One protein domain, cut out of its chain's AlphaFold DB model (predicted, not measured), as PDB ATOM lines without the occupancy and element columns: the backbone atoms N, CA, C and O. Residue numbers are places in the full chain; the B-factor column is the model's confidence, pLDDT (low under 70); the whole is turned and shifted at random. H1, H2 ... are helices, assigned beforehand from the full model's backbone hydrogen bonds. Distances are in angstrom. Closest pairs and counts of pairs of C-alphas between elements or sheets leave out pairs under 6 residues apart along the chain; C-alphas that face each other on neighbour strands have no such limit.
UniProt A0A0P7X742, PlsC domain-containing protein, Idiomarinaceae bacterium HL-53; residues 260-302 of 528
ATOM      1  N   THR A 260     135.119 129.307 154.797       73.19
ATOM      2  CA  THR A 260     133.781 128.851 154.411       73.19
ATOM      3  C   THR A 260     132.910 130.050 154.061       73.19
ATOM      4  O   THR A 260     132.544 130.849 154.924       73.19
ATOM      5  N   ARG A 261     132.507 130.164 152.792       79.69
ATOM      6  CA  ARG A 261     131.594 131.225 152.351       79.69
ATOM      7  C   ARG A 261     130.458 130.683 151.500       79.69
ATOM      8  O   ARG A 261     130.645 130.300 150.350       79.69
ATOM      9  N   ILE A 262     129.249 130.767 152.044       82.94
ATOM     10  CA  ILE A 262     128.027 130.353 151.359       82.94
ATOM     11  C   ILE A 262     127.525 131.508 150.490       82.94
ATOM     12  O   ILE A 262     127.245 132.609 150.979       82.94
ATOM     13  N   GLN A 263     127.391 131.246 149.192       84.12
ATOM     14  CA  GLN A 263     126.840 132.184 148.215       84.12
ATOM     15  C   GLN A 263     125.497 131.658 147.702       84.12
ATOM     16  O   GLN A 263     125.447 130.832 146.790       84.12
ATOM     17  N   PHE A 264     124.384 132.145 148.266       81.69
ATOM     18  CA  PHE A 264     123.065 131.596 147.927       81.69
ATOM     19  C   PHE A 264     122.678 131.818 146.469       81.69
ATOM     20  O   PHE A 264     121.969 130.989 145.913       81.69
ATOM     21  N   LYS A 265     123.139 132.902 145.834       82.56
ATOM     22  CA  LYS A 265     122.863 133.149 144.411       82.56
ATOM     23  C   LYS A 265     123.422 132.020 143.539       82.56
ATOM     24  O   LYS A 265     122.669 131.440 142.766       82.56
ATOM     25  N   THR A 266     124.700 131.689 143.719       83.56
ATOM     26  CA  THR A 266     125.391 130.612 142.996       83.56
ATOM     27  C   THR A 266     124.730 129.264 143.274       83.56
ATOM     28  O   THR A 266     124.353 128.558 142.346       83.56
ATOM     29  N   LEU A 267     124.446 128.968 144.547       80.88
ATOM     30  CA  LEU A 267     123.729 127.755 144.951       80.88
ATOM     31  C   LEU A 267     122.346 127.618 144.299       80.88
ATOM     32  O   LEU A 267     121.990 126.543 143.826       80.88
ATOM     33  N   PHE A 268     121.554 128.695 144.266       79.19
ATOM     34  CA  PHE A 268     120.240 128.685 143.621       79.19
ATOM     35  C   PHE A 268     120.355 128.456 142.112       79.19
ATOM     36  O   PHE A 268     119.557 127.705 141.554       79.19
ATOM     37  N   GLN A 269     121.345 129.067 141.459       82.06
ATOM     38  CA  GLN A 269     121.596 128.890 140.027       82.06
ATOM     39  C   GLN A 269     122.018 127.455 139.688       82.06
ATOM     40  O   GLN A 269     121.560 126.914 138.687       82.06
ATOM     41  N   GLU A 270     122.829 126.821 140.536       80.12
ATOM     42  CA  GLU A 270     123.290 125.440 140.344       80.12
ATOM     43  C   GLU A 270     122.208 124.396 140.648       80.12
ATOM     44  O   GLU A 270     122.050 123.427 139.906       80.12
ATOM     45  N   LYS A 271     121.472 124.558 141.755       76.00
ATOM     46  CA  LYS A 271     120.537 123.534 142.261       76.00
ATOM     47  C   LYS A 271     119.110 123.695 141.747       76.00
ATOM     48  O   LYS A 271     118.365 122.719 141.734       76.00
ATOM     49  N   ALA A 272     118.720 124.899 141.337       76.75
ATOM     50  CA  ALA A 272     117.381 125.202 140.837       76.75
ATOM     51  C   ALA A 272     117.429 126.202 139.659       76.75
ATOM     52  O   ALA A 272     116.829 127.278 139.742       76.75
ATOM     53  N   PRO A 273     118.109 125.863 138.543       78.62
ATOM     54  CA  PRO A 273     118.379 126.796 137.445       78.62
ATOM     55  C   PRO A 273     117.105 127.396 136.837       78.62
ATOM     56  O   PRO A 273     117.050 128.596 136.587       78.62
ATOM     57  N   GLN A 274     116.053 126.589 136.667       77.69
ATOM     58  CA  GLN A 274     114.770 127.042 136.113       77.69
ATOM     59  C   GLN A 274     114.086 128.082 137.016       77.69
ATOM     60  O   GLN A 274     113.629 129.119 136.540       77.69
ATOM     61  N   LEU A 275     114.079 127.850 138.334       74.62
ATOM     62  CA  LEU A 275     113.515 128.792 139.303       74.62
ATOM     63  C   LEU A 275     114.355 130.076 139.372       74.62
ATOM     64  O   LEU A 275     113.807 131.176 139.411       74.62
ATOM     65  N   ALA A 276     115.684 129.941 139.339       77.19
ATOM     66  CA  ALA A 276     116.614 131.064 139.361       77.19
ATOM     67  C   ALA A 276     116.461 131.981 138.136       77.19
ATOM     68  O   ALA A 276     116.594 133.194 138.281       77.19
ATOM     69  N   GLN A 277     116.149 131.422 136.961       79.94
ATOM     70  CA  GLN A 277     115.883 132.183 135.734       79.94
ATOM     71  C   GLN A 277     114.527 132.905 135.764       79.94
ATOM     72  O   GLN A 277     114.408 133.989 135.203       79.94
ATOM     73  N   SER A 278     113.518 132.342 136.440       80.88
ATOM     74  CA  SER A 278     112.177 132.946 136.543       80.88
ATOM     75  C   SER A 278     112.040 134.036 137.613       80.88
ATOM     76  O   SER A 278     111.050 134.766 137.631       80.88
ATOM     77  N   LEU A 279     112.995 134.135 138.541       79.75
ATOM     78  CA  LEU A 279     112.926 135.086 139.648       79.75
ATOM     79  C   LEU A 279     113.330 136.496 139.187       79.75
ATOM     80  O   LEU A 279     114.397 136.658 138.591       79.75
ATOM     81  N   PRO A 280     112.547 137.544 139.513       83.06
ATOM     82  CA  PRO A 280     112.919 138.910 139.171       83.06
ATOM     83  C   PRO A 280     114.217 139.306 139.886       83.06
ATOM     84  O   PRO A 280     114.482 138.887 141.014       83.06
ATOM     85  N   SER A 281     115.023 140.163 139.257       77.88
ATOM     86  CA  SER A 281     116.342 140.575 139.770       77.88
ATOM     87  C   SER A 281     116.291 141.162 141.190       77.88
ATOM     88  O   SER A 281     117.219 140.968 141.978       77.88
ATOM     89  N   ILE A 282     115.173 141.801 141.552       82.75
ATOM     90  CA  ILE A 282     114.936 142.384 142.878       82.75
ATOM     91  C   ILE A 282     114.631 141.336 143.968       82.75
ATOM     92  O   ILE A 282     114.776 141.624 145.158       82.75
ATOM     93  N   ALA A 283     114.260 140.104 143.592       83.94
ATOM     94  CA  ALA A 283     113.950 139.034 144.542       83.94
ATOM     95  C   ALA A 283     115.203 138.470 145.225       83.94
ATOM     96  O   ALA A 283     115.133 138.035 146.375       83.94
ATOM     97  N   PHE A 284     116.367 138.504 144.570       82.62
ATOM     98  CA  PHE A 284     117.603 137.957 145.136       82.62
ATOM     99  C   PHE A 284     118.100 138.716 146.381       82.62
ATOM    100  O   PHE A 284     118.415 138.056 147.374       82.62
ATOM    101  N   PRO A 285     118.158 140.064 146.404       85.88
ATOM    102  CA  PRO A 285     118.448 140.810 147.628       85.88
ATOM    103  C   PRO A 285     117.514 140.453 148.794       85.88
ATOM    104  O   PRO A 285     117.988 140.232 149.912       85.88
ATOM    105  N   LEU A 286     116.210 140.323 148.525       86.75
ATOM    106  CA  LEU A 286     115.221 139.919 149.524       86.75
ATOM    107  C   LEU A 286     115.487 138.496 150.028       86.75
ATOM    108  O   LEU A 286     115.536 138.271 151.235       86.75
ATOM    109  N   LEU A 287     115.727 137.543 149.127       85.50
ATOM    110  CA  LEU A 287     116.006 136.150 149.470       85.50
ATOM    111  C   LEU A 287     117.270 136.015 150.332       85.50
ATOM    112  O   LEU A 287     117.244 135.333 151.354       85.50
ATOM    113  N   ARG A 288     118.349 136.732 149.987       87.62
ATOM    114  CA  ARG A 288     119.586 136.785 150.792       87.62
ATOM    115  C   ARG A 288     119.333 137.328 152.197       87.62
ATOM    116  O   ARG A 288     119.930 136.848 153.163       87.62
ATOM    117  N   TRP A 289     118.447 138.314 152.325       87.44
ATOM    118  CA  TRP A 289     118.035 138.859 153.617       87.44
ATOM    119  C   TRP A 289     117.155 137.878 154.414       87.44
ATOM    120  O   TRP A 289     117.363 137.705 155.621       87.44
ATOM    121  N   VAL A 290     116.214 137.182 153.763       85.94
ATOM    122  CA  VAL A 290     115.378 136.144 154.392       85.94
ATOM    123  C   VAL A 290     116.254 135.011 154.931       85.94
ATOM    124  O   VAL A 290     116.188 134.729 156.130       85.94
ATOM    125  N   LEU A 291     117.141 134.473 154.090       86.62
ATOM    126  CA  LEU A 291     118.098 133.405 154.409       86.62
ATOM    127  C   LEU A 291     119.239 133.850 155.333       86.62
ATOM    128  O   LEU A 291     120.043 133.024 155.750       86.62
ATOM    129  N   ARG A 292     119.320 135.146 155.664       89.81
ATOM    130  CA  ARG A 292     120.340 135.725 156.549       89.81
ATOM    131  C   ARG A 292     121.781 135.439 156.103       89.81
ATOM    132  O   ARG A 292     122.657 135.285 156.947       89.81
ATOM    133  N   GLU A 293     122.058 135.461 154.798       88.88
ATOM    134  CA  GLU A 293     123.374 135.107 154.230       88.88
ATOM    135  C   GLU A 293     124.552 135.812 154.913       88.88
ATOM    136  O   GLU A 293     125.536 135.179 155.279       88.88
ATOM    137  N   ARG A 294     124.447 137.132 155.120       88.25
ATOM    138  CA  ARG A 294     125.511 137.920 155.763       88.25
ATOM    139  C   ARG A 294     125.769 137.472 157.199       88.25
ATOM    140  O   ARG A 294     126.920 137.380 157.602       88.25
ATOM    141  N   ALA A 295     124.707 137.203 157.957       87.94
ATOM    142  CA  ALA A 295     124.832 136.768 159.343       87.94
ATOM    143  C   ALA A 295     125.380 135.338 159.426       87.94
ATOM    144  O   ALA A 295     126.236 135.078 160.261       87.94
ATOM    145  N   LEU A 296     124.952 134.449 158.522       88.31
ATOM    146  CA  LEU A 296     125.478 133.090 158.424       88.31
ATOM    147  C   LEU A 296     126.971 133.093 158.091       88.31
ATOM    148  O   LEU A 296     127.747 132.471 158.801       88.31
ATOM    149  N   ASN A 297     127.391 133.845 157.071       88.75
ATOM    150  CA  ASN A 297     128.808 133.958 156.720       88.75
ATOM    151  C   ASN A 297     129.629 134.632 157.830       88.75
ATOM    152  O   ASN A 297     130.755 134.225 158.071       88.75
ATOM    153  N   SER A 298     129.067 135.615 158.545       88.06
ATOM    154  CA  SER A 298     129.727 136.226 159.708       88.06
ATOM    155  C   SER A 298     129.844 135.283 160.909       88.06
ATOM    156  O   SER A 298     130.702 135.507 161.760       88.06
ATOM    157  N   LEU A 299     128.957 134.291 161.030       85.94
ATOM    158  CA  LEU A 299     129.066 133.234 162.030       85.94
ATOM    159  C   LEU A 299     130.111 132.205 161.588       85.94
ATOM    160  O   LEU A 299     130.990 131.875 162.374       85.94
ATOM    161  N   LEU A 300     130.053 131.761 160.328       86.12
ATOM    162  CA  LEU A 300     130.999 130.801 159.755       86.12
ATOM    163  C   LEU A 300     132.442 131.303 159.804       86.12
ATOM    164  O   LEU A 300     133.313 130.543 160.202       86.12
ATOM    165  N   SER A 301     132.671 132.595 159.543       85.06
ATOM    166  CA  SER A 301     134.008 133.199 159.607       85.06
ATOM    167  C   SER A 301     134.645 133.161 161.001       85.06
ATOM    168  O   SER A 301     135.845 133.368 161.147       85.06
ATOM    169  N   ARG A 302     133.857 132.937 162.064       84.62
ATOM    170  CA  ARG A 302     134.394 132.745 163.425       84.62
ATOM    171  C   ARG A 302     135.007 131.361 163.610       84.62
ATOM    172  O   ARG A 302     135.729 131.151 164.579       84.62
TER     173      ARG A 302
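What this domain is: This is residues 260 to 302 of the 528 residues of the protein "PlsC domain-containing protein" of Idiomarinaceae bacterium HL-53 (UniProt A0A0P7X742). Four short helices follow a flattened, loosely closed U: the printed part runs out through H1 to H2 at the closed end, turns there, and folds back through H3 and H4 to finish near its start. Few contacts cross between the two limbs, and residues 270 to 275 and 278 to 283 stick out at the turn. The printed part has 43 residues, with four named helices in the order H1, H2, H3, H4 and no named strand; its class is all helix. It is only just loose, close to compact, with a radius of gyration of the C-alphas of 11.1 A, and only just elongated, spanning 35 by 19 by 10 A.

How they stand to each other: Start at residues 264 to 271, H1, and go on to residues 273 to 278, H2: they touch only at the corner by their link, closest at the C-alphas of Gln 269 and Ala 276, 5.5 A, at a steep tilt of 60 degrees, opposite ways. Next find H3, residues 283 to 290, close to H1 but not clearly touching; their closest C-alphas, of Phe 264 and Arg 288, are 6.9 A apart. H4, residues 293 to 300, is about perpendicular to H1, at 85 degrees, and apart from H2. In H1, H2, H3 and H4 every O i to N i+4 pair is within hydrogen-bond range.

Where its parts are: Find C-alpha 264 at (123.065, 131.596, 147.927), where H1 begins; it runs 10.2 A. H2 runs 8.8 A, and H3 10.4 A. H4 runs 10.4 A to C-alpha 300 at (130.999, 130.801, 159.755).

The domain as a whole: The C-alphas of Ser 278 and Arg 302 are the farthest apart, 34.9 A; those of Thr 260 and Arg 302 are 9.8 A apart. The printed part has no cut, its three links are tight, and no printed residue is under 70 in pLDDT.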